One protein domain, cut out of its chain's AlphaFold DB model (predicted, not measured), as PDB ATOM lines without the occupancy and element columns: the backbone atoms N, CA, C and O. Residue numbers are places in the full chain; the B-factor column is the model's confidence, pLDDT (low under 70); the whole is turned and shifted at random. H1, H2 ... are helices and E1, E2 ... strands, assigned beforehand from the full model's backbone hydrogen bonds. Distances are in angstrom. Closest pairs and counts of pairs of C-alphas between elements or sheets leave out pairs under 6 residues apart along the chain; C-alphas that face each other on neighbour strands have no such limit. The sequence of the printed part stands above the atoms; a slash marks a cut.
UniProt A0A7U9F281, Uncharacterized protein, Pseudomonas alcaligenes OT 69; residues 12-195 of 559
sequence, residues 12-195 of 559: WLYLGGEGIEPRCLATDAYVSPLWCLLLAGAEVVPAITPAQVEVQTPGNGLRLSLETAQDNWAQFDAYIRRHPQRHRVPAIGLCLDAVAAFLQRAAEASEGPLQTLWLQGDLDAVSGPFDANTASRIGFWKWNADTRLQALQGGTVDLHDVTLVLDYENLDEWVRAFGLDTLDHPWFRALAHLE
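Overview. This is residues 12 to 195 of the 559 residues of an uncharacterized protein of Pseudomonas alcaligenes OT 69 (UniProt A0A7U9F281). A strongly twisted antiparallel sheet of five strands makes a wall at one end of the domain, and a group of helices extends away from it. A long helical hairpin, H2 and H3, stands beside the short helix H1, which sits in the middle; H4 packs on H1 from another side, H5 and H6 are at the end away from the sheet, and the last helix, H7, is at the margin near H3. The printed part has 184 residues, with seven named helices and five named strands in the order E1 E2 H1 E3 E4 H2 H3 E5 H4 H5 H6 H7. The sheet's order is E2 E1 E5 E4 E3, and the class is mixed, helices and strands. The whole is compact, with a radius of gyration of the C-alphas of 16.1 A and spans of 44 by 41 by 36 A.

Along the chain. The sheet holds E2, residues 20 to 28 and 23.2 A long; E1, residues 12 to 17; E5, residues 117 to 122; E4, residues 60 to 65; and E3, residues 43 to 46. E1 begins at C-alpha 12, (-3.414, 31.638, 18.672). The long helices are H3, residues 92 to 109, 25.8 A; H2, residues 66 to 82, 24.2 A; and H4, residues 138 to 154, 24.2 A. C-alpha 92, where H3 begins, is at (-1.859, 34.049, 43.208). The short helices are H1, residues 33 to 38, 8.6 A; H5, residues 159 to 163, 5.9 A; H6, residues 171 to 178, 10.3 A; and H7, residues 186 to 191, 8.9 A, ending at C-alpha 191, (6.686, 30.128, 36.901).

Arrangement. In the sheet, E1 and E5 are antiparallel at 156 degrees, with N 14 and O 120 2.8 A apart, within hydrogen-bond range. E1 and E2 form a hairpin, with N 23 and O 15 at 2.8 A. E5 and E4 have N 62 and O 121 at 2.8 A, and the hairpin E3 and E4 has N 61 and O 45 at 2.8 A. E2 and E3 are the edge strands. H2 is on the sheet, over E4, at a height of 13.9 A over the sheet, and stands up from it at 60 degrees. H1, H3 and H4 are on the sheet too, but each only grazes it, with residues 35 to 38, 102 to 107 and 138 to 145. H2 and H3 form a helical hairpin: they touch at a shallow tilt of 14 degrees, opposite ways, closest at the C-alphas of Asp 77 and Leu 96, 6.3 A. H1 is the hub, touching four helices. It touches H4 about perpendicular, at 80 degrees, with the C-alphas of Cys 36 and Ala 145 closest at 4.3 A. Residues 69 to 73 of H2 touch H1 at a steep tilt of 56 degrees, with the C-alphas of Leu 38 and Ala 69 closest at 4.7 A. H1 only just touches H5 and H6, with 3 pairs of C-alphas within 8 A each; the closest are Pro 33 and Thr 163, 5.6 A, and Pro 33 and Phe 178, 5.3 A. Helix packing is mostly crossed, with one of five tilted pairs shallow. H3 and H7 are near each other, while H3 and H4 are apart. In each of the seven helices every O i to N i+4 pair is within hydrogen-bond range.

Size, cuts and confidence. The two C-alphas farthest apart are those of Val 53 and Gln 85, 47.5 A. The printed part has no cut. The links E3 to E4, 13 residues, and E5 to H4, 15 residues, are long. The mean pLDDT of the printed part is 78.0; 45 residues are under 70, among them residues 124 to 137 and 185 to 195.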
ATOM      1  N   TRP A  12      -4.295  30.480  18.633       89.00
ATOM      2  CA  TRP A  12      -3.414  31.638  18.672       89.00
ATOM      3  C   TRP A  12      -4.131  32.819  19.299       89.00
ATOM      4  O   TRP A  12      -5.296  33.084  19.003       89.00
ATOM      5  N   LEU A  13      -3.413  33.575  20.119       91.12
ATOM      6  CA  LEU A  13      -3.868  34.856  20.634       91.12
ATOM      7  C   LEU A  13      -3.056  35.964  19.978       91.12
ATOM      8  O   LEU A  13      -1.830  35.967  20.050       91.12
ATOM      9  N   TYR A  14      -3.731  36.925  19.365       92.31
ATOM     10  CA  TYR A  14      -3.122  38.059  18.687       92.31
ATOM     11  C   TYR A  14      -3.522  39.374  19.328       92.31
ATOM     12  O   TYR A  14      -4.673  39.574  19.715       92.31
ATOM     13  N   LEU A  15      -2.573  40.302  19.336       93.31
ATOM     14  CA  LEU A  15      -2.806  41.718  19.561       93.31
ATOM     15  C   LEU A  15      -2.568  42.459  18.253       93.31
ATOM     16  O   LEU A  15      -1.484  42.379  17.681       93.31
ATOM     17  N   GLY A  16      -3.562  43.208  17.805       91.88
ATOM     18  CA  GLY A  16      -3.431  44.075  16.642       91.88
ATOM     19  C   GLY A  16      -4.173  45.382  16.843       91.88
ATOM     20  O   GLY A  16      -4.695  45.668  17.919       91.88
ATOM     21  N   GLY A  17      -4.220  46.190  15.794       90.38
ATOM     22  CA  GLY A  17      -4.953  47.447  15.799       90.38
ATOM     23  C   GLY A  17      -5.154  47.978  14.391       90.38
ATOM     24  O   GLY A  17      -4.633  47.427  13.421       90.38
ATOM     25  N   GLU A  18      -5.941  49.038  14.252       84.12
ATOM     26  CA  GLU A  18      -6.121  49.685  12.951       84.12
ATOM     27  C   GLU A  18      -4.777  50.228  12.432       84.12
ATOM     28  O   GLU A  18      -4.173  51.106  13.043       84.12
ATOM     29  N   GLY A  19      -4.287  49.674  11.315       80.44
ATOM     30  CA  GLY A  19      -2.986  50.033  10.739       80.44
ATOM     31  C   GLY A  19      -1.764  49.470  11.479       80.44
ATOM     32  O   GLY A  19      -0.648  49.848  11.139       80.44
ATOM     33  N   ILE A  20      -1.961  48.576  12.454       84.75
ATOM     34  CA  ILE A  20      -0.892  47.913  13.212       84.75
ATOM     35  C   ILE A  20      -0.844  46.441  12.807       84.75
ATOM     36  O   ILE A  20      -1.873  45.761  12.794       84.75
ATOM     37  N   GLU A  21       0.353  45.949  12.493       84.62
ATOM     38  CA  GLU A  21       0.564  44.539  12.175       84.62
ATOM     39  C   GLU A  21       0.228  43.656  13.393       84.62
ATOM     40  O   GLU A  21       0.733  43.916  14.491       84.62
ATOM     41  N   PRO A  22      -0.639  42.636  13.244       89.88
ATOM     42  CA  PRO A  22      -0.987  41.752  14.348       89.88
ATOM     43  C   PRO A  22       0.230  40.982  14.860       89.88
ATOM     44  O   PRO A  22       0.884  40.255  14.115       89.88
ATOM     45  N   ARG A  23       0.496  41.084  16.161       88.69
ATOM     46  CA  ARG A  23       1.534  40.321  16.852       88.69
ATOM     47  C   ARG A  23       0.906  39.155  17.598       88.69
ATOM     48  O   ARG A  23      -0.042  39.345  18.358       88.69
ATOM     49  N   CYS A  24       1.462  37.962  17.422       88.25
ATOM     50  CA  CYS A  24       1.082  36.807  18.225       88.25
ATOM     51  C   CYS A  24       1.591  36.985  19.665       88.25
ATOM     52  O   CYS A  24       2.763  37.280  19.879       88.25
ATOM     53  N   LEU A  25       0.688  36.875  20.636       86.00
ATOM     54  CA  LEU A  25       0.961  36.951  22.072       86.00
ATOM     55  C   LEU A  25       1.066  35.573  22.727       86.00
ATOM     56  O   LEU A  25       1.643  35.458  23.807       86.00
ATOM     57  N   ALA A  26       0.431  34.564  22.134       84.12
ATOM     58  CA  ALA A  26       0.369  33.222  22.684       84.12
ATOM     59  C   ALA A  26       0.003  32.207  21.596       84.12
ATOM     60  O   ALA A  26      -0.802  32.507  20.710       84.12
ATOM     61  N   THR A  27       0.563  31.005  21.701       82.06
ATOM     62  CA  THR A  27       0.245  29.849  20.854       82.06
ATOM     63  C   THR A  27       0.146  28.621  21.733       82.06
ATOM     64  O   THR A  27       1.081  28.351  22.487       82.06
ATOM     65  N   ASP A  28      -0.939  27.871  21.622       75.06
ATOM     66  CA  ASP A  28      -1.115  26.653  22.407       75.06
ATOM     67  C   ASP A  28      -1.942  25.619  21.637       75.06
ATOM     68  O   ASP A  28      -2.722  25.963  20.754       75.06
ATOM     69  N   ALA A  29      -1.773  24.340  21.961       68.75
ATOM     70  CA  ALA A  29      -2.588  23.259  21.413       68.75
ATOM     71  C   ALA A  29      -4.041  23.308  21.931       68.75
ATOM     72  O   ALA A  29      -4.937  22.737  21.309       68.75
ATOM     73  N   TYR A  30      -4.285  24.004  23.048       71.06
ATOM     74  CA  TYR A  30      -5.581  24.098  23.719       71.06
ATOM     75  C   TYR A  30      -5.976  25.559  23.981       71.06
ATOM     76  O   TYR A  30      -5.136  26.448  24.065       71.06
ATOM     77  N   VAL A  31      -7.279  25.833  24.120       78.75
ATOM     78  CA  VAL A  31      -7.764  27.161  24.537       78.75
ATOM     79  C   VAL A  31      -7.943  27.165  26.052       78.75
ATOM     80  O   VAL A  31      -8.796  26.449  26.580       78.75
ATOM     81  N   SER A  32      -7.156  27.978  26.754       85.56
ATOM     82  CA  SER A  32      -7.195  28.034  28.216       85.56
ATOM     83  C   SER A  32      -8.380  28.850  28.764       85.56
ATOM     84  O   SER A  32      -8.894  29.754  28.091       85.56
ATOM     85  N   PRO A  33      -8.804  28.605  30.022       88.31
ATOM     86  CA  PRO A  33      -9.815  29.428  30.684       88.31
ATOM     87  C   PRO A  33      -9.430  30.909  30.767       88.31
ATOM     88  O   PRO A  33     -10.308  31.768  30.658       88.31
ATOM     89  N   LEU A  34      -8.131  31.220  30.891       90.75
ATOM     90  CA  LEU A  34      -7.616  32.584  30.791       90.75
ATOM     91  C   LEU A  34      -8.025  33.236  29.465       90.75
ATOM     92  O   LEU A  34      -8.558  34.344  29.472       90.75
ATOM     93  N   TRP A  35      -7.820  32.563  28.330       90.62
ATOM     94  CA  TRP A  35      -8.154  33.128  27.019       90.62
ATOM     95  C   TRP A  35      -9.662  33.323  26.876       90.62
ATOM     96  O   TRP A  35     -10.100  34.371  26.406       90.62
ATOM     97  N   CYS A  36     -10.468  32.363  27.338       90.62
ATOM     98  CA  CYS A  36     -11.925  32.503  27.353       90.62
ATOM     99  C   CYS A  36     -12.385  33.700  28.196       90.62
ATOM    100  O   CYS A  36     -13.292  34.416  27.785       90.62
ATOM    101  N   LEU A  37     -11.764  33.950  29.351       93.31
ATOM    102  CA  LEU A  37     -12.082  35.121  30.171       93.31
ATOM    103  C   LEU A  37     -11.716  36.429  29.472       93.31
ATOM    104  O   LEU A  37     -12.517  37.361  29.466       93.31
ATOM    105  N   LEU A  38     -10.533  36.497  28.858       94.94
ATOM    106  CA  LEU A  38     -10.103  37.683  28.118       94.94
ATOM    107  C   LEU A  38     -11.027  37.978  26.932       94.94
ATOM    108  O   LEU A  38     -11.358  39.137  26.699       94.94
ATOM    109  N   LEU A  39     -11.475  36.942  26.218       95.12
ATOM    110  CA  LEU A  39     -12.267  37.049  24.989       95.12
ATOM    111  C   LEU A  39     -13.790  37.108  25.222       95.12
ATOM    112  O   LEU A  39     -14.560  37.070  24.262       95.12
ATOM    113  N   ALA A  40     -14.257  37.202  26.467       94.06
ATOM    114  CA  ALA A  40     -15.685  37.297  26.756       94.06
ATOM    115  C   ALA A  40     -16.308  38.577  26.167       94.06
ATOM    116  O   ALA A  40     -15.749  39.670  26.257       94.06
ATOM    117  N   GLY A  41     -17.481  38.443  25.549       93.12
ATOM    118  CA  GLY A  41     -18.155  39.515  24.818       93.12
ATOM    119  C   GLY A  41     -17.632  39.737  23.396       93.12
ATOM    120  O   GLY A  41     -18.116  40.640  22.717       93.12
ATOM    121  N   ALA A  42     -16.684  38.926  22.918       94.81
ATOM    122  CA  ALA A  42     -16.117  39.065  21.583       94.81
ATOM    123  C   ALA A  42     -17.102  38.743  20.452       94.81
ATOM    124  O   ALA A  42     -18.011  37.912  20.585       94.81
ATOM    125  N   GLU A  43     -16.873  39.378  19.306       93.56
ATOM    126  CA  GLU A  43     -17.556  39.098  18.049       93.56
ATOM    127  C   GLU A  43     -16.779  38.061  17.231       93.56
ATOM    128  O   GLU A  43     -15.554  37.957  17.323       93.56
ATOM    129  N   VAL A  44     -17.497  37.295  16.408       91.44
ATOM    130  CA  VAL A  44     -16.889  36.328  15.488       91.44
ATOM    131  C   VAL A  44     -16.365  37.065  14.260       91.44
ATOM    132  O   VAL A  44     -17.115  37.768  13.582       91.44
ATOM    133  N   VAL A  45     -15.088  36.870  13.951       91.25
ATOM    134  CA  VAL A  45     -14.395  37.469  12.805       91.25
ATOM    135  C   VAL A  45     -13.606  36.404  12.037       91.25
ATOM    136  O   VAL A  45     -13.363  35.328  12.576       91.25
ATOM    137  N   PRO A  46     -13.169  36.665  10.794       89.44
ATOM    138  CA  PRO A  46     -12.232  35.780  10.109       89.44
ATOM    139  C   PRO A  46     -10.908  35.653  10.873       89.44
ATOM    140  O   PRO A  46     -10.403  36.644  11.419       89.44
ATOM    141  N   ALA A  47     -10.340  34.446  10.883       87.94
ATOM    142  CA  ALA A  47      -9.013  34.212  11.438       87.94
ATOM    143  C   ALA A  47      -7.945  34.980  10.643       87.94
ATOM    144  O   ALA A  47      -8.080  35.204   9.437       87.94
ATOM    145  N   ILE A  48      -6.887  35.395  11.334       89.06
ATOM    146  CA  ILE A  48      -5.739  36.103  10.754       89.06
ATOM    147  C   ILE A  48      -4.481  35.230  10.703       89.06
ATOM    148  O   ILE A  48      -3.505  35.605  10.053       89.06
ATOM    149  N   THR A  49      -4.509  34.072  11.366       84.69
ATOM    150  CA  THR A  49      -3.431  33.082  11.363       84.69
ATOM    151  C   THR A  49      -3.183  32.579   9.937       84.69
ATOM    152  O   THR A  49      -4.097  32.031   9.313       84.69
ATOM    153  N   PRO A  50      -1.967  32.734   9.386       78.44
ATOM    154  CA  PRO A  50      -1.643  32.186   8.077       78.44
ATOM    155  C   PRO A  50      -1.584  30.658   8.140       78.44
ATOM    156  O   PRO A  50      -1.068  30.098   9.105       78.44
ATOM    157  N   ALA A  51      -2.062  29.990   7.086       73.19
ATOM    158  CA  ALA A  51      -2.034  28.532   6.980       73.19
ATOM    159  C   ALA A  51      -0.615  27.979   7.209       73.19
ATOM    160  O   ALA A  51       0.324  28.359   6.504       73.19
ATOM    161  N   GLN A  52      -0.467  27.065   8.171       70.56
ATOM    162  CA  GLN A  52       0.810  26.426   8.486       70.56
ATOM    163  C   GLN A  52       0.896  25.022   7.870       70.56
ATOM    164  O   GLN A  52      -0.089  24.294   7.753       70.56
ATOM    165  N   VAL A  53       2.102  24.631   7.441       55.00
ATOM    166  CA  VAL A  53       2.344  23.342   6.761       55.00
ATOM    167  C   VAL A  53       2.179  22.152   7.713       55.00
ATOM    168  O   VAL A  53       1.900  21.050   7.259       55.00
ATOM    169  N   GLU A  54       2.295  22.365   9.021       66.12
ATOM    170  CA  GLU A  54       2.330  21.292  10.023       66.12
ATOM    171  C   GLU A  54       1.132  21.305  10.976       66.12
ATOM    172  O   GLU A  54       0.934  20.336  11.700       66.12
ATOM    173  N   VAL A  55       0.306  22.359  10.949       66.50
ATOM    174  CA  VAL A  55      -0.784  22.573  11.912       66.50
ATOM    175  C   VAL A  55      -2.052  23.020  11.186       66.50
ATOM    176  O   VAL A  55      -1.988  23.830  10.259       66.50
ATOM    177  N   GLN A  56      -3.209  22.498  11.593       67.69
ATOM    178  CA  GLN A  56      -4.497  22.992  11.105       67.69
ATOM    179  C   GLN A  56      -4.790  24.377  11.697       67.69
ATOM    180  O   GLN A  56      -4.760  24.556  12.914       67.69
ATOM    181  N   THR A  57      -5.069  25.357  10.833       67.31
ATOM    182  CA  THR A  57      -5.328  26.744  11.241       67.31
ATOM    183  C   THR A  57      -6.828  27.075  11.245       67.31
ATOM    184  O   THR A  57      -7.497  26.767  10.253       67.31
ATOM    185  N   PRO A  58      -7.336  27.761  12.289       73.81
ATOM    186  CA  PRO A  58      -8.712  28.232  12.402       73.81
ATOM    187  C   PRO A  58      -9.188  29.012  11.177       73.81
ATOM    188  O   PRO A  58      -8.452  29.827  10.627       73.81
ATOM    189  N   GLY A  59     -10.455  28.832  10.791       75.62
ATOM    190  CA  GLY A  59     -11.112  29.686   9.789       75.62
ATOM    191  C   GLY A  59     -11.679  30.993  10.362       75.62
ATOM    192  O   GLY A  59     -11.804  31.988   9.646       75.62
ATOM    193  N   ASN A  60     -12.003  31.011  11.658       85.00
ATOM    194  CA  ASN A  60     -12.570  32.159  12.368       85.00
ATOM    195  C   ASN A  60     -11.857  32.383  13.709       85.00
ATOM    196  O   ASN A  60     -11.259  31.465  14.265       85.00
ATOM    197  N   GLY A  61     -11.993  33.593  14.243       89.12
ATOM    198  CA  GLY A  61     -11.529  33.995  15.561       89.12
ATOM    199  C   GLY A  61     -12.575  34.809  16.324       89.12
ATOM    200  O   GLY A  61     -13.608  35.212  15.785       89.12
ATOM    201  N   LEU A  62     -12.305  35.035  17.606       93.25
ATOM    202  CA  LEU A  62     -13.064  35.907  18.498       93.25
ATOM    203  C   LEU A  62     -12.286  37.198  18.692       93.25
ATOM    204  O   LEU A  62     -11.161  37.142  19.179       93.25
ATOM    205  N   ARG A  63     -12.875  38.347  18.348       95.56
ATOM    206  CA  ARG A  63     -12.238  39.661  18.506       95.56
ATOM    207  C   ARG A  63     -13.054  40.599  19.389       95.56
ATOM    208  O   ARG A  63     -14.272  40.694  19.259       95.56
ATOM    209  N   LEU A  64     -12.352  41.340  20.242       96.81
ATOM    210  CA  LEU A  64     -12.875  42.441  21.055       96.81
ATOM    211  C   LEU A  64     -11.815  43.537  21.233       96.81
ATOM    212  O   LEU A  64     -10.640  43.326  20.924       96.81
ATOM    213  N   SER A  65     -12.208  44.715  21.725       95.50
ATOM    214  CA  SER A  65     -11.236  45.773  22.030       95.50
ATOM    215  C   SER A  65     -10.317  45.357  23.179       95.50
ATOM    216  O   SER A  65     -10.740  44.661  24.105       95.50
ATOM    217  N   LEU A  66      -9.061  45.809  23.146       94.06
ATOM    218  CA  LEU A  66      -8.110  45.505  24.215       94.06
ATOM    219  C   LEU A  66      -8.591  46.041  25.573       94.06
ATOM    220  O   LEU A  66      -8.423  45.369  26.584       94.06
ATOM    221  N   GLU A  67      -9.238  47.208  25.576       93.25
ATOM    222  CA  GLU A  67      -9.872  47.796  26.762       93.25
ATOM    223  C   GLU A  67     -10.909  46.841  27.374       93.25
ATOM    224  O   GLU A  67     -10.869  46.576  28.571       93.25
ATOM    225  N   THR A  68     -11.764  46.220  26.552       95.00
ATOM    226  CA  THR A  68     -12.757  45.249  27.043       95.00
ATOM    227  C   THR A  68     -12.082  43.999  27.612       95.00
ATOM    228  O   THR A  68     -12.489  43.501  28.659       95.00
ATOM    229  N   ALA A  69     -11.024  43.500  26.967       95.12
ATOM    230  CA  ALA A  69     -10.276  42.352  27.480       95.12
ATOM    231  C   ALA A  69      -9.605  42.657  28.835       95.12
ATOM    232  O   ALA A  69      -9.628  41.826  29.746       95.12
ATOM    233  N   GLN A  70      -9.048  43.862  28.993       94.38
ATOM    234  CA  GLN A  70      -8.487  44.343  30.259       94.38
ATOM    235  C   GLN A  70      -9.565  44.493  31.341       94.38
ATOM    236  O   GLN A  70      -9.336  44.095  32.482       94.38
ATOM    237  N   ASP A  71     -10.752  44.988  30.990       94.81
ATOM    238  CA  ASP A  71     -11.886  45.099  31.912       94.81
ATOM    239  C   ASP A  71     -12.425  43.728  32.346       94.81
ATOM    240  O   ASP A  71     -12.771  43.535  33.516       94.81
ATOM    241  N   ASN A  72     -12.481  42.753  31.436       95.44
ATOM    242  CA  ASN A  72     -12.835  41.369  31.760       95.44
ATOM    243  C   ASN A  72     -11.839  40.775  32.764       95.44
ATOM    244  O   ASN A  72     -12.233  40.185  33.774       95.44
ATOM    245  N   TRP A  73     -10.545  40.991  32.523       94.75
ATOM    246  CA  TRP A  73      -9.490  40.568  33.434       94.75
ATOM    247  C   TRP A  73      -9.597  41.240  34.807       94.75
ATOM    248  O   TRP A  73      -9.551  40.570  35.839       94.75
ATOM    249  N   ALA A  74      -9.812  42.557  34.832       93.81
ATOM    250  CA  ALA A  74      -9.959  43.327  36.062       93.81
ATOM    251  C   ALA A  74     -11.176  42.879  36.889       93.81
ATOM    252  O   ALA A  74     -11.116  42.857  38.120       93.81
ATOM    253  N   GLN A  75     -12.277  42.484  36.237       93.12
ATOM    254  CA  GLN A  75     -13.436  41.899  36.915       93.12
ATOM    255  C   GLN A  75     -13.077  40.584  37.615       93.12
ATOM    256  O   GLN A  75     -13.433  40.405  38.785       93.12
ATOM    257  N   PHE A  76     -12.349  39.693  36.935       92.12
ATOM    258  CA  PHE A  76     -11.884  38.435  37.515       92.12
ATOM    259  C   PHE A  76     -10.903  38.664  38.674       92.12
ATOM    260  O   PHE A  76     -11.121  38.151  39.771       92.12
ATOM    261  N   ASP A  77      -9.878  39.497  38.486       91.69
ATOM    262  CA  ASP A  77      -8.907  39.833  39.534       91.69
ATOM    263  C   ASP A  77      -9.596  40.403  40.786       91.69
ATOM    264  O   ASP A  77      -9.405  39.926  41.911       91.69
ATOM    265  N   ALA A  78     -10.494  41.372  40.594       89.50
ATOM    266  CA  ALA A  78     -11.239  41.971  41.691       89.50
ATOM    267  C   ALA A  78     -12.154  40.958  42.396       89.50
ATOM    268  O   ALA A  78     -12.384  41.076  43.603       89.50
ATOM    269  N   TYR A  79     -12.680  39.964  41.674       88.50
ATOM    270  CA  TYR A  79     -13.427  38.860  42.267       88.50
ATOM    271  C   TYR A  79     -12.521  38.003  43.165       88.50
ATOM    272  O   TYR A  79     -12.807  37.849  44.356       88.50
ATOM    273  N   ILE A  80     -11.384  37.524  42.653       85.75
ATOM    274  CA  ILE A  80     -10.437  36.689  43.410       85.75
ATOM    275  C   ILE A  80      -9.941  37.394  44.681       85.75
ATOM    276  O   ILE A  80      -9.890  36.785  45.755       85.75
ATOM    277  N   ARG A  81      -9.650  38.698  44.606       84.12
ATOM    278  CA  ARG A  81      -9.199  39.492  45.765       84.12
ATOM    279  C   ARG A  81     -10.285  39.753  46.802       84.12
ATOM    280  O   ARG A  81      -9.976  39.858  47.987       84.12
ATOM    281  N   ARG A  82     -11.554  39.860  46.394       81.69
ATOM    282  CA  ARG A  82     -12.690  40.009  47.328       81.69
ATOM    283  C   ARG A  82     -13.068  38.698  48.013       81.69
ATOM    284  O   ARG A  82     -13.753  38.732  49.036       81.69
ATOM    285  N   HIS A  83     -12.614  37.567  47.478       75.38
ATOM    286  CA  HIS A  83     -12.942  36.235  47.971       75.38
ATOM    287  C   HIS A  83     -11.699  35.401  48.346       75.38
ATOM    288  O   HIS A  83     -11.565  34.271  47.874       75.38
ATOM    289  N   PRO A  84     -10.820  35.886  49.249       67.12
ATOM    290  CA  PRO A  84      -9.599  35.179  49.657       67.12
ATOM    291  C   PRO A  84      -9.863  33.874  50.425       67.12
ATOM    292  O   PRO A  84      -8.944  33.135  50.730       67.12
ATOM    293  N   GLN A  85     -11.110  33.578  50.785       61.03
ATOM    294  CA  GLN A  85     -11.511  32.286  51.339       61.03
ATOM    295  C   GLN A  85     -11.660  31.189  50.273       61.03
ATOM    296  O   GLN A  85     -11.769  30.021  50.635       61.03
ATOM    297  N   ARG A  86     -11.729  31.558  48.985       65.44
ATOM    298  CA  ARG A  86     -11.945  30.633  47.860       65.44
ATOM    299  C   ARG A  86     -10.647  30.137  47.222       65.44
ATOM    300  O   ARG A  86     -10.693  29.247  46.387       65.44
ATOM    301  N   HIS A  87      -9.508  30.690  47.624       65.19
ATOM    302  CA  HIS A  87      -8.172  30.233  47.253       65.19
ATOM    303  C   HIS A  87      -7.234  30.454  48.435       65.19
ATOM    304  O   HIS A  87      -7.463  31.350  49.240       65.19
ATOM    305  N   ARG A  88      -6.209  29.622  48.593       61.50
ATOM    306  CA  ARG A  88      -5.232  29.764  49.688       61.50
ATOM    307  C   ARG A  88      -3.803  29.813  49.185       61.50
ATOM    308  O   ARG A  88      -2.878  29.591  49.955       61.50
ATOM    309  N   VAL A  89      -3.629  30.155  47.913       63.97
ATOM    310  CA  VAL A  89      -2.319  30.376  47.313       63.97
ATOM    311  C   VAL A  89      -1.859  31.798  47.637       63.97
ATOM    312  O   VAL A  89      -2.412  32.754  47.091       63.97
ATOM    313  N   PRO A  90      -0.829  31.998  48.477       58.31
ATOM    314  CA  PRO A  90      -0.394  33.344  48.854       58.31
ATOM    315  C   PRO A  90       0.123  34.160  47.659       58.31
ATOM    316  O   PRO A  90      -0.009  35.381  47.639       58.31
ATOM    317  N   ALA A  91       0.678  33.480  46.651       66.94
ATOM    318  CA  ALA A  91       1.287  34.089  45.474       66.94
ATOM    319  C   ALA A  91       0.312  34.349  44.309       66.94
ATOM    320  O   ALA A  91       0.713  34.988  43.341       66.94
ATOM    321  N   ILE A  92      -0.959  33.919  44.371       75.44
ATOM    322  CA  ILE A  92      -1.859  34.049  43.208       75.44
ATOM    323  C   ILE A  92      -2.080  35.508  42.809       75.44
ATOM    324  O   ILE A  92      -2.156  35.810  41.626       75.44
ATOM    325  N   GLY A  93      -2.086  36.434  43.775       76.75
ATOM    326  CA  GLY A  93      -2.169  37.868  43.491       76.75
ATOM    327  C   GLY A  93      -1.040  38.362  42.580       76.75
ATOM    328  O   GLY A  93      -1.293  39.179  41.705       76.75
ATOM    329  N   LEU A  94       0.173  37.810  42.716       72.62
ATOM    330  CA  LEU A  94       1.311  38.147  41.856       72.62
ATOM    331  C   LEU A  94       1.100  37.653  40.423       72.62
ATOM    332  O   LEU A  94       1.400  38.378  39.479       72.62
ATOM    333  N   CYS A  95       0.555  36.446  40.254       77.88
ATOM    334  CA  CYS A  95       0.167  35.931  38.942       77.88
ATOM    335  C   CYS A  95      -0.925  36.794  38.310       77.88
ATOM    336  O   CYS A  95      -0.869  37.069  37.111       77.88
ATOM    337  N   LEU A  96      -1.883  37.265  39.116       85.19
ATOM    338  CA  LEU A  96      -2.955  38.105  38.606       85.19
ATOM    339  C   LEU A  96      -2.445  39.475  38.132       85.19
ATOM    340  O   LEU A  96      -2.786  39.934  37.037       85.19
ATOM    341  N   ASP A  97      -1.574  40.090  38.937       82.31
ATOM    342  CA  ASP A  97      -0.896  41.347  38.610       82.31
ATOM    343  C   ASP A  97      -0.026  41.196  37.353       82.31
ATOM    344  O   ASP A  97       0.027  42.096  36.512       82.31
ATOM    345  N   ALA A  98       0.630  40.045  37.187       81.38
ATOM    346  CA  ALA A  98       1.487  39.771  36.042       81.38
ATOM    347  C   ALA A  98       0.720  39.687  34.719       81.38
ATOM    348  O   ALA A  98       1.191  40.222  33.719       81.38
ATOM    349  N   VAL A  99      -0.467  39.072  34.694       87.38
ATOM    350  CA  VAL A  99      -1.307  39.037  33.480       87.38
ATOM    351  C   VAL A  99      -1.769  40.446  33.103       87.38
ATOM    352  O   VAL A  99      -1.690  40.828  31.934       87.38
ATOM    353  N   ALA A 100      -2.184  41.255  34.085       88.44
ATOM    354  CA  ALA A 100      -2.582  42.641  33.839       88.44
ATOM    355  C   ALA A 100      -1.421  43.461  33.250       88.44
ATOM    356  O   ALA A 100      -1.573  44.143  32.233       88.44
ATOM    357  N   ALA A 101      -0.237  43.342  33.853       84.50
ATOM    358  CA  ALA A 101       0.965  44.020  33.391       84.50
ATOM    359  C   ALA A 101       1.453  43.503  32.026       84.50
ATOM    360  O   ALA A 101       1.940  44.295  31.220       84.50
ATOM    361  N   PHE A 102       1.298  42.209  31.735       86.50
ATOM    362  CA  PHE A 102       1.587  41.628  30.423       86.50
ATOM    363  C   PHE A 102       0.729  42.275  29.333       86.50
ATOM    364  O   PHE A 102       1.276  42.771  28.350       86.50
ATOM    365  N   LEU A 103      -0.592  42.355  29.531       87.12
ATOM    366  CA  LEU A 103      -1.500  42.995  28.574       87.12
ATOM    367  C   LEU A 103      -1.172  44.478  28.386       87.12
ATOM    368  O   LEU A 103      -1.182  44.974  27.260       87.12
ATOM    369  N   GLN A 104      -0.851  45.186  29.471       86.88
ATOM    370  CA  GLN A 104      -0.465  46.593  29.407       86.88
ATOM    371  C   GLN A 104       0.835  46.797  28.615       86.88
ATOM    372  O   GLN A 104       0.868  47.617  27.702       86.88
ATOM    373  N   ARG A 105       1.891  46.031  28.910       84.56
ATOM    374  CA  ARG A 105       3.164  46.115  28.173       84.56
ATOM    375  C   ARG A 105       2.999  45.722  26.712       84.56
ATOM    376  O   ARG A 105       3.612  46.328  25.836       84.56
ATOM    377  N   ALA A 106       2.163  44.720  26.444       82.88
ATOM    378  CA  ALA A 106       1.847  44.324  25.085       82.88
ATOM    379  C   ALA A 106       1.225  45.500  24.314       82.88
ATOM    380  O   ALA A 106       1.653  45.751  23.189       82.88
ATOM    381  N   ALA A 107       0.310  46.243  24.948       85.25
ATOM    382  CA  ALA A 107      -0.303  47.452  24.403       85.25
ATOM    383  C   ALA A 107       0.707  48.580  24.165       85.25
ATOM    384  O   ALA A 107       0.722  49.170  23.093       85.25
ATOM    385  N   GLU A 108       1.567  48.865  25.146       84.94
ATOM    386  CA  GLU A 108       2.588  49.921  25.066       84.94
ATOM    387  C   GLU A 108       3.603  49.666  23.943       84.94
ATOM    388  O   GLU A 108       4.099  50.608  23.327       84.94
ATOM    389  N   ALA A 109       3.893  48.395  23.655       81.50
ATOM    390  CA  ALA A 109       4.772  47.988  22.564       81.50
ATOM    391  C   ALA A 109       4.102  48.030  21.175       81.50
ATOM    392  O   ALA A 109       4.800  48.012  20.164       81.50
ATOM    393  N   SER A 110       2.770  48.053  21.104       76.75
ATOM    394  CA  SER A 110       2.024  48.214  19.855       76.75
ATOM    395  C   SER A 110       1.890  49.712  19.577       76.75
ATOM    396  O   SER A 110       1.077  50.373  20.206       76.75
ATOM    397  N   GLU A 111       2.716  50.260  18.678       71.69
ATOM    398  CA  GLU A 111       2.895  51.703  18.404       71.69
ATOM    399  C   GLU A 111       1.639  52.457  17.874       71.69
ATOM    400  O   GLU A 111       1.681  53.128  16.843       71.69
ATOM    401  N   GLY A 112       0.501  52.415  18.573       71.50
ATOM    402  CA  GLY A 112      -0.684  53.201  18.235       71.50
ATOM    403  C   GLY A 112      -1.672  53.413  19.386       71.50
ATOM    404  O   GLY A 112      -1.405  53.046  20.531       71.50
ATOM    405  N   PRO A 113      -2.796  54.104  19.121       80.44
ATOM    406  CA  PRO A 113      -3.735  54.501  20.165       80.44
ATOM    407  C   PRO A 113      -4.393  53.285  20.826       80.44
ATOM    408  O   PRO A 113      -4.974  52.454  20.141       80.44
ATOM    409  N   LEU A 114      -4.409  53.230  22.163       79.00
ATOM    410  CA  LEU A 114      -5.068  52.157  22.933       79.00
ATOM    411  C   LEU A 114      -6.511  51.873  22.476       79.00
ATOM    412  O   LEU A 114      -6.930  50.721  22.464       79.00
ATOM    413  N   GLN A 115      -7.254  52.905  22.054       84.50
ATOM    414  CA  GLN A 115      -8.646  52.760  21.604       84.50
ATOM    415  C   GLN A 115      -8.796  51.999  20.279       84.50
ATOM    416  O   GLN A 115      -9.898  51.561  19.958       84.50
ATOM    417  N   THR A 116      -7.727  51.873  19.488       88.12
ATOM    418  CA  THR A 116      -7.749  51.146  18.210       88.12
ATOM    419  C   THR A 116      -7.193  49.730  18.331       88.12
ATOM    420  O   THR A 116      -7.263  48.978  17.356       88.12
ATOM    421  N   LEU A 117      -6.661  49.357  19.503       94.00
ATOM    422  CA  LEU A 117      -6.117  48.031  19.761       94.00
ATOM    423  C   LEU A 117      -7.227  47.016  20.047       94.00
ATOM    424  O   LEU A 117      -8.202  47.290  20.753       94.00
ATOM    425  N   TRP A 118      -7.042  45.807  19.536       95.06
ATOM    426  CA  TRP A 118      -7.937  44.676  19.730       95.06
ATOM    427  C   TRP A 118      -7.153  43.418  20.071       95.06
ATOM    428  O   TRP A 118      -6.014  43.231  19.641       95.06
ATOM    429  N   LEU A 119      -7.804  42.537  20.822       95.94
ATOM    430  CA  LEU A 119      -7.342  41.181  21.070       95.94
ATOM    431  C   LEU A 119      -8.161  40.233  20.189       95.94
ATOM    432  O   LEU A 119      -9.383  40.383  20.106       95.94
ATOM    433  N   GLN A 120      -7.506  39.288  19.520       94.50
ATOM    434  CA  GLN A 120      -8.176  38.240  18.754       94.50
ATOM    435  C   GLN A 120      -7.640  36.867  19.126       94.50
ATOM    436  O   GLN A 120      -6.448  36.617  18.985       94.50
ATOM    437  N   GLY A 121      -8.525  35.975  19.553       92.44
ATOM    438  CA  GLY A 121      -8.228  34.551  19.622       92.44
ATOM    439  C   GLY A 121      -8.633  33.878  18.321       92.44
ATOM    440  O   GLY A 121      -9.824  33.826  18.025       92.44
ATOM    441  N   ASP A 122      -7.681  33.347  17.569       89.62
ATOM    442  CA  ASP A 122      -7.950  32.402  16.488       89.62
ATOM    443  C   ASP A 122      -8.038  31.018  17.119       89.62
ATOM    444  O   ASP A 122      -7.028  30.394  17.449       89.62
ATOM    445  N   LEU A 123      -9.272  30.594  17.392       81.44
ATOM    446  CA  LEU A 123      -9.560  29.441  18.237       81.44
ATOM    447  C   LEU A 123     -10.038  28.279  17.375       81.44
ATOM    448  O   LEU A 123     -11.142  28.318  16.830       81.44
ATOM    449  N   ASP A 124      -9.225  27.232  17.300       64.62
ATOM    450  CA  ASP A 124      -9.614  25.965  16.682       64.62
ATOM    451  C   ASP A 124      -8.858  24.807  17.322       64.62
ATOM    452  O   ASP A 124      -8.279  23.990  16.623       64.62
ATOM    453  N   ALA A 125      -8.818  24.748  18.656       50.72
ATOM    454  CA  ALA A 125      -8.198  23.629  19.358       50.72
ATOM    455  C   ALA A 125      -9.029  22.347  19.165       50.72
ATOM    456  O   ALA A 125     -10.157  22.212  19.657       50.72
ATOM    457  N   VAL A 126      -8.446  21.396  18.444       47.53
ATOM    458  CA  VAL A 126      -8.839  19.997  18.357       47.53
ATOM    459  C   VAL A 126      -8.472  19.369  19.696       47.53
ATOM    460  O   VAL A 126      -7.408  18.790  19.883       47.53
ATOM    461  N   SER A 127      -9.365  19.511  20.667       37.66
ATOM    462  CA  SER A 127      -9.394  18.651  21.844       37.66
ATOM    463  C   SER A 127     -10.805  18.115  22.001       37.66
ATOM    464  O   SER A 127     -11.703  18.800  22.484       37.66
ATOM    465  N   GLY A 128     -10.992  16.917  21.458       38.69
ATOM    466  CA  GLY A 128     -12.254  16.193  21.355       38.69
ATOM    467  C   GLY A 128     -12.501  15.722  19.911       38.69
ATOM    468  O   GLY A 128     -11.992  16.347  18.972       38.69
ATOM    469  N   PRO A 129     -13.243  14.622  19.711       34.22
ATOM    470  CA  PRO A 129     -13.301  13.863  18.461       34.22
ATOM    471  C   PRO A 129     -14.335  14.452  17.502       34.22
ATOM    472  O   PRO A 129     -15.312  13.813  17.136       34.22
ATOM    473  N   PHE A 130     -14.146  15.715  17.132       40.38
ATOM    474  CA  PHE A 130     -15.003  16.351  16.139       40.38
ATOM    475  C   PHE A 130     -14.306  16.384  14.784       40.38
ATOM    476  O   PHE A 130     -13.139  16.769  14.680       40.38
ATOM    477  N   ASP A 131     -15.093  16.042  13.773       40.06
ATOM    478  CA  ASP A 131     -14.753  15.917  12.362       40.06
ATOM    479  C   ASP A 131     -14.023  17.155  11.800       40.06
ATOM    480  O   ASP A 131     -14.469  18.301  11.953       40.06
ATOM    481  N   ALA A 132     -12.929  16.901  11.077       39.91
ATOM    482  CA  ALA A 132     -12.153  17.877  10.311       39.91
ATOM    483  C   ALA A 132     -12.975  18.598   9.213       39.91
ATOM    484  O   ALA A 132     -12.482  19.538   8.589       39.91
ATOM    485  N   ASN A 133     -14.231  18.189   8.985       40.75
ATOM    486  CA  ASN A 133     -15.137  18.750   7.979       40.75
ATOM    487  C   ASN A 133     -16.091  19.859   8.478       40.75
ATOM    488  O   ASN A 133     -16.866  20.389   7.675       40.75
ATOM    489  N   THR A 134     -16.066  20.244   9.761       46.56
ATOM    490  CA  THR A 134     -16.967  21.297  10.279       46.56
ATOM    491  C   THR A 134     -16.356  22.691  10.133       46.56
ATOM    492  O   THR A 134     -15.244  22.953  10.577       46.56
ATOM    493  N   ALA A 135     -17.104  23.623   9.535       46.25
ATOM    494  CA  ALA A 135     -16.577  24.898   9.042       46.25
ATOM    495  C   ALA A 135     -16.110  25.921  10.107       46.25
ATOM    496  O   ALA A 135     -15.602  26.960   9.693       46.25
ATOM    497  N   SER A 136     -16.281  25.677  11.422       53.97
ATOM    498  CA  SER A 136     -15.601  26.366  12.549       53.97
ATOM    499  C   SER A 136     -16.305  26.106  13.899       53.97
ATOM    500  O   SER A 136     -17.519  26.276  13.997       53.97
ATOM    501  N   ARG A 137     -15.548  25.798  14.970       69.75
ATOM    502  CA  ARG A 137     -16.045  25.603  16.361       69.75
ATOM    503  C   ARG A 137     -16.226  26.910  17.158       69.75
ATOM    504  O   ARG A 137     -16.376  26.905  18.380       69.75
ATOM    505  N   ILE A 138     -16.203  28.057  16.482       78.88
ATOM    506  CA  ILE A 138     -16.111  29.376  17.123       78.88
ATOM    507  C   ILE A 138     -17.328  29.735  17.991       78.88
ATOM    508  O   ILE A 138     -17.196  30.476  18.965       78.88
ATOM    509  N   GLY A 139     -18.505  29.171  17.687       74.38
ATOM    510  CA  GLY A 139     -19.723  29.358  18.482       74.38
ATOM    511  C   GLY A 139     -19.613  28.787  19.900       74.38
ATOM    512  O   GLY A 139     -20.013  29.453  20.854       74.38
ATOM    513  N   PHE A 140     -18.998  27.608  20.050       78.69
ATOM    514  CA  PHE A 140     -18.735  26.994  21.354       78.69
ATOM    515  C   PHE A 140     -17.807  27.870  22.193       78.69
ATOM    516  O   PHE A 140     -18.127  28.198  23.333       78.69
ATOM    517  N   TRP A 141     -16.684  28.309  21.619       85.06
ATOM    518  CA  TRP A 141     -15.721  29.143  22.337       85.06
ATOM    519  C   TRP A 141     -16.309  30.489  22.743       85.06
ATOM    520  O   TRP A 141     -16.056  30.950  23.856       85.06
ATOM    521  N   LYS A 142     -17.152  31.080  21.888       86.31
ATOM    522  CA  LYS A 142     -17.897  32.289  22.237       86.31
ATOM    523  C   LYS A 142     -18.820  32.057  23.432       86.31
ATOM    524  O   LYS A 142     -18.755  32.803  24.404       86.31
ATOM    525  N   TRP A 143     -19.655  31.021  23.375       82.88
ATOM    526  CA  TRP A 143     -20.566  30.679  24.466       82.88
ATOM    527  C   TRP A 143     -19.810  30.414  25.775       82.88
ATOM    528  O   TRP A 143     -20.199  30.904  26.836       82.88
ATOM    529  N   ASN A 144     -18.689  29.700  25.693       83.06
ATOM    530  CA  ASN A 144     -17.859  29.341  26.836       83.06
ATOM    531  C   ASN A 144     -17.176  30.578  27.467       83.06
ATOM    532  O   ASN A 144     -17.078  30.688  28.691       83.06
ATOM    533  N   ALA A 145     -16.733  31.536  26.647       87.62
ATOM    534  CA  ALA A 145     -16.204  32.824  27.096       87.62
ATOM    535  C   ALA A 145     -17.287  33.673  27.784       87.62
ATOM    536  O   ALA A 145     -17.122  34.102  28.930       87.62
ATOM    537  N   ASP A 146     -18.435  33.843  27.124       88.69
ATOM    538  CA  ASP A 146     -19.544  34.667  27.611       88.69
ATOM    539  C   ASP A 146     -20.123  34.125  28.930       88.69
ATOM    540  O   ASP A 146     -20.393  34.891  29.859       88.69
ATOM    541  N   THR A 147     -20.248  32.800  29.057       83.81
ATOM    542  CA  THR A 147     -20.784  32.142  30.262       83.81
ATOM    543  C   THR A 147     -19.890  32.362  31.486       83.81
ATOM    544  O   THR A 147     -20.398  32.607  32.583       83.81
ATOM    545  N   ARG A 148     -18.557  32.362  31.325       87.62
ATOM    546  CA  ARG A 148     -17.629  32.639  32.440       87.62
ATOM    547  C   ARG A 148     -17.749  34.067  32.954       87.62
ATOM    548  O   ARG A 148     -17.781  34.280  34.166       87.62
ATOM    549  N   LEU A 149     -17.850  35.042  32.053       86.44
ATOM    550  CA  LEU A 149     -18.046  36.436  32.447       86.44
ATOM    551  C   LEU A 149     -19.401  36.639  33.138       86.44
ATOM    552  O   LEU A 149     -19.472  37.306  34.170       86.44
ATOM    553  N   GLN A 150     -20.463  36.013  32.626       84.62
ATOM    554  CA  GLN A 150     -21.782  36.048  33.262       84.62
ATOM    555  C   GLN A 150     -21.755  35.448  34.672       84.62
ATOM    556  O   GLN A 150     -22.344  36.026  35.586       84.62
ATOM    557  N   ALA A 151     -21.027  34.346  34.881       82.50
ATOM    558  CA  ALA A 151     -20.848  33.763  36.209       82.50
ATOM    559  C   ALA A 151     -20.187  34.760  37.179       82.50
ATOM    560  O   ALA A 151     -20.667  34.923  38.305       82.50
ATOM    561  N   LEU A 152     -19.141  35.474  36.734       83.75
ATOM    562  CA  LEU A 152     -18.460  36.520  37.517       83.75
ATOM    563  C   LEU A 152     -19.398  37.669  37.895       83.75
ATOM    564  O   LEU A 152     -19.420  38.094  39.050       83.75
ATOM    565  N   GLN A 153     -20.204  38.139  36.946       82.38
ATOM    566  CA  GLN A 153     -21.128  39.258  37.149       82.38
ATOM    567  C   GLN A 153     -22.340  38.881  38.011       82.38
ATOM    568  O   GLN A 153     -22.805  39.694  38.811       82.38
ATOM    569  N   GLY A 154     -22.835  37.648  37.884       73.88
ATOM    570  CA  GLY A 154     -23.974  37.131  38.643       73.88
ATOM    571  C   GLY A 154     -23.651  36.765  40.095       73.88
ATOM    572  O   GLY A 154     -24.566  36.544  40.887       73.88
ATOM    573  N   GLY A 155     -22.367  36.687  40.466       68.00
ATOM    574  CA  GLY A 155     -21.927  36.298  41.812       68.00
ATOM    575  C   GLY A 155     -22.141  34.813  42.145       68.00
ATOM    576  O   GLY A 155     -21.841  34.383  43.260       68.00
ATOM    577  N   THR A 156     -22.614  34.020  41.184       61.09
ATOM    578  CA  THR A 156     -22.818  32.563  41.258       61.09
ATOM    579  C   THR A 156     -21.583  31.792  40.793       61.09
ATOM    580  O   THR A 156     -21.697  30.698  40.253       61.09
ATOM    581  N   VAL A 157     -20.397  32.382  40.949       73.81
ATOM    582  CA  VAL A 157     -19.142  31.822  40.442       73.81
ATOM    583  C   VAL A 157     -18.830  30.523  41.167       73.81
ATOM    584  O   VAL A 157     -18.527  30.544  42.365       73.81
ATOM    585  N   ASP A 158     -18.830  29.417  40.434       78.88
ATOM    586  CA  ASP A 158     -17.974  28.289  40.766       78.88
ATOM    587  C   ASP A 158     -16.575  28.597  40.220       78.88
ATOM    588  O   ASP A 158     -16.385  28.860  39.030       78.88
ATOM    589  N   LEU A 159     -15.592  28.649  41.120       78.50
ATOM    590  CA  LEU A 159     -14.232  28.994  40.734       78.50
ATOM    591  C   LEU A 159     -13.617  27.890  39.870       78.50
ATOM    592  O   LEU A 159     -12.792  28.195  39.012       78.50
ATOM    593  N   HIS A 160     -14.049  26.639  40.047       79.75
ATOM    594  CA  HIS A 160     -13.642  25.529  39.200       79.75
ATOM    595  C   HIS A 160     -14.151  25.724  37.769       79.75
ATOM    596  O   HIS A 160     -13.352  25.680  36.845       79.75
ATOM    597  N   ASP A 161     -15.430  26.041  37.566       74.81
ATOM    598  CA  ASP A 161     -15.988  26.234  36.215       74.81
ATOM    599  C   ASP A 161     -15.301  27.391  35.460       74.81
ATOM    600  O   ASP A 161     -15.104  27.355  34.239       74.81
ATOM    601  N   VAL A 162     -14.883  28.425  36.197       84.25
ATOM    602  CA  VAL A 162     -14.190  29.582  35.620       84.25
ATOM    603  C   VAL A 162     -12.709  29.311  35.348       84.25
ATOM    604  O   VAL A 162     -12.183  29.858  34.382       84.25
ATOM    605  N   THR A 163     -12.032  28.493  36.159       83.19
ATOM    606  CA  THR A 163     -10.558  28.373  36.127       83.19
ATOM    607  C   THR A 163     -10.015  26.979  35.817       83.19
ATOM    608  O   THR A 163      -8.828  26.839  35.551       83.19
ATOM    609  N   LEU A 164     -10.862  25.953  35.876       77.62
ATOM    610  CA  LEU A 164     -10.547  24.519  35.831       77.62
ATOM    611  C   LEU A 164      -9.571  24.023  36.918       77.62
ATOM    612  O   LEU A 164      -9.080  22.888  36.842       77.62
ATOM    613  N   VAL A 165      -9.311  24.843  37.942       76.81
ATOM    614  CA  VAL A 165      -8.486  24.509  39.115       76.81
ATOM    615  C   VAL A 165      -9.290  23.632  40.075       76.81
ATOM    616  O   VAL A 165     -10.424  23.973  40.415       76.81
ATOM    617  N   LEU A 166      -8.724  22.500  40.493       67.25
ATOM    618  CA  LEU A 166      -9.302  21.562  41.462       67.25
ATOM    619  C   LEU A 166      -8.738  21.789  42.872       67.25
ATOM    620  O   LEU A 166      -9.499  21.763  43.837       67.25
ATOM    621  N   ASP A 167      -7.433  22.036  43.002       68.56
ATOM    622  CA  ASP A 167      -6.766  22.389  44.255       68.56
ATOM    623  C   ASP A 167      -6.434  23.886  44.305       68.56
ATOM    624  O   ASP A 167      -5.429  24.373  43.783       68.56
ATOM    625  N   TYR A 168      -7.284  24.640  45.002       71.00
ATOM    626  CA  TYR A 168      -7.086  26.076  45.189       71.00
ATOM    627  C   TYR A 168      -5.994  26.440  46.204       71.00
ATOM    628  O   TYR A 168      -5.845  27.627  46.509       71.00
ATOM    629  N   GLU A 169      -5.268  25.467  46.765       66.62
ATOM    630  CA  GLU A 169      -4.070  25.685  47.582       66.62
ATOM    631  C   GLU A 169      -2.771  25.483  46.770       66.62
ATOM    632  O   GLU A 169      -1.696  25.862  47.241       66.62
ATOM    633  N   ASN A 170      -2.855  24.971  45.534       66.44
ATOM    634  CA  ASN A 170      -1.703  24.633  44.698       66.44
ATOM    635  C   ASN A 170      -1.490  25.635  43.547       66.44
ATOM    636  O   ASN A 170      -2.257  25.663  42.584       66.44
ATOM    637  N   LEU A 171      -0.418  26.439  43.607       70.56
ATOM    638  CA  LEU A 171      -0.128  27.426  42.557       70.56
ATOM    639  C   LEU A 171       0.164  26.783  41.195       70.56
ATOM    640  O   LEU A 171      -0.236  27.343  40.180       70.56
ATOM    641  N   ASP A 172       0.791  25.608  41.151       70.00
ATOM    642  CA  ASP A 172       1.067  24.930  39.881       70.00
ATOM    643  C   ASP A 172      -0.221  24.533  39.169       70.00
ATOM    644  O   ASP A 172      -0.292  24.519  37.941       70.00
ATOM    645  N   GLU A 173      -1.261  24.205  39.936       72.12
ATOM    646  CA  GLU A 173      -2.562  23.932  39.352       72.12
ATOM    647  C   GLU A 173      -3.212  25.200  38.804       72.12
ATOM    648  O   GLU A 173      -3.782  25.157  37.718       72.12
ATOM    649  N   TRP A 174      -3.054  26.335  39.483       79.62
ATOM    650  CA  TRP A 174      -3.453  27.630  38.932       79.62
ATOM    651  C   TRP A 174      -2.697  27.967  37.650       79.62
ATOM    652  O   TRP A 174      -3.323  28.389  36.688       79.62
ATOM    653  N   VAL A 175      -1.382  27.759  37.597       76.81
ATOM    654  CA  VAL A 175      -0.586  28.042  36.395       76.81
ATOM    655  C   VAL A 175      -1.034  27.167  35.227       76.81
ATOM    656  O   VAL A 175      -1.329  27.704  34.164       76.81
ATOM    657  N   ARG A 176      -1.165  25.852  35.441       74.94
ATOM    658  CA  ARG A 176      -1.501  24.888  34.381       74.94
ATOM    659  C   ARG A 176      -2.967  24.920  33.962       74.94
ATOM    660  O   ARG A 176      -3.267  24.983  32.779       74.94
ATOM    661  N   ALA A 177      -3.900  24.839  34.912       74.12
ATOM    662  CA  ALA A 177      -5.320  24.698  34.586       74.12
ATOM    663  C   ALA A 177      -5.916  26.004  34.059       74.12
ATOM    664  O   ALA A 177      -6.739  25.985  33.147       74.12
ATOM    665  N   PHE A 178      -5.464  27.137  34.598       84.94
ATOM    666  CA  PHE A 178      -5.876  28.443  34.105       84.94
ATOM    667  C   PHE A 178      -5.161  28.829  32.805       84.94
ATOM    668  O   PHE A 178      -5.651  29.690  32.076       84.94
ATOM    669  N   GLY A 179      -4.034  28.174  32.507       82.25
ATOM    670  CA  GLY A 179      -3.212  28.390  31.322       82.25
ATOM    671  C   GLY A 179      -2.404  29.681  31.378       82.25
ATOM    672  O   GLY A 179      -2.342  30.411  30.392       82.25
ATOM    673  N   LEU A 180      -1.808  30.006  32.529       81.31
ATOM    674  CA  LEU A 180      -0.896  31.152  32.648       81.31
ATOM    675  C   LEU A 180       0.390  30.946  31.833       81.31
ATOM    676  O   LEU A 180       0.966  31.913  31.342       81.31
ATOM    677  N   ASP A 181       0.820  29.697  31.677       75.06
ATOM    678  CA  ASP A 181       1.973  29.260  30.884       75.06
ATOM    679  C   ASP A 181       1.773  29.394  29.367       75.06
ATOM    680  O   ASP A 181       2.749  29.418  28.621       75.06
ATOM    681  N   THR A 182       0.526  29.550  28.915       76.31
ATOM    682  CA  THR A 182       0.204  29.750  27.493       76.31
ATOM    683  C   THR A 182       0.678  31.101  26.954       76.31
ATOM    684  O   THR A 182       0.854  31.254  25.748       76.31
ATOM    685  N   LEU A 183       0.903  32.093  27.821       78.50
ATOM    686  CA  LEU A 183       1.375  33.415  27.415       78.50
ATOM    687  C   LEU A 183       2.856  33.358  27.015       78.50
ATOM    688  O   LEU A 183       3.707  32.942  27.804       78.50
ATOM    689  N   ASP A 184       3.184  33.843  25.814       70.06
ATOM    690  CA  ASP A 184       4.557  33.865  25.304       70.06
ATOM    691  C   ASP A 184       5.383  34.972  25.983       70.06
ATOM    692  O   ASP A 184       5.611  36.057  25.446       70.06
ATOM    693  N   HIS A 185       5.794  34.721  27.231       67.06
ATOM    694  CA  HIS A 185       6.632  35.629  28.007       67.06
ATOM    695  C   HIS A 185       7.582  34.860  28.950       67.06
ATOM    696  O   HIS A 185       7.136  33.964  29.677       67.06
ATOM    697  N   PRO A 186       8.877  35.240  29.036       61.44
ATOM    698  CA  PRO A 186       9.886  34.532  29.838       61.44
ATOM    699  C   PRO A 186       9.514  34.317  31.310       61.44
ATOM    700  O   PRO A 186       9.897  33.319  31.911       61.44
ATOM    701  N   TRP A 187       8.744  35.236  31.895       64.06
ATOM    702  CA  TRP A 187       8.299  35.127  33.285       64.06
ATOM    703  C   TRP A 187       7.265  34.013  33.513       64.06
ATOM    704  O   TRP A 187       7.403  33.254  34.467       64.06
ATOM    705  N   PHE A 188       6.264  33.872  32.635       66.62
ATOM    706  CA  PHE A 188       5.268  32.798  32.756       66.62
ATOM    707  C   PHE A 188       5.900  31.425  32.498       66.62
ATOM    708  O   PHE A 188       5.579  30.466  33.194       66.62
ATOM    709  N   ARG A 189       6.898  31.358  31.604       60.56
ATOM    710  CA  ARG A 189       7.739  30.161  31.422       60.56
ATOM    711  C   ARG A 189       8.544  29.811  32.676       60.56
ATOM    712  O   ARG A 189       8.686  28.641  33.003       60.56
ATOM    713  N   ALA A 190       9.046  30.810  33.402       56.91
ATOM    714  CA  ALA A 190       9.792  30.592  34.640       56.91
ATOM    715  C   ALA A 190       8.899  30.125  35.805       56.91
ATOM    716  O   ALA A 190       9.355  29.331  36.625       56.91
ATOM    717  N   LEU A 191       7.635  30.567  35.869       58.16
ATOM    718  CA  LEU A 191       6.686  30.128  36.901       58.16
ATOM    719  C   LEU A 191       6.441  28.614  36.889       58.16
ATOM    720  O   LEU A 191       6.306  28.028  37.957       58.16
ATOM    721  N   ALA A 192       6.426  27.982  35.712       49.50
ATOM    722  CA  ALA A 192       6.193  26.543  35.557       49.50
ATOM    723  C   ALA A 192       7.322  25.654  36.128       49.50
ATOM    724  O   ALA A 192       7.179  24.433  36.184       49.50
ATOM    725  N   HIS A 193       8.449  26.251  36.534       50.16
ATOM    726  CA  HIS A 193       9.651  25.552  36.999       50.16
ATOM    727  C   HIS A 193      10.053  25.898  38.443       50.16
ATOM    728  O   HIS A 193      11.128  25.495  38.889       50.16
ATOM    729  N   LEU A 194       9.240  26.661  39.179       51.19
ATOM    730  CA  LEU A 194       9.543  27.032  40.563       51.19
ATOM    731  C   LEU A 194       9.067  25.942  41.535       51.19
ATOM    732  O   LEU A 194       7.880  25.693  41.665       51.19
ATOM    733  N   GLU A 195      10.006  25.316  42.248       41.31
ATOM    734  CA  GLU A 195       9.720  24.224  43.198       41.31
ATOM    735  C   GLU A 195       9.208  24.708  44.575       41.31
ATOM    736  O   GLU A 195       8.675  23.910  45.346       41.31
TER     737      GLU A 195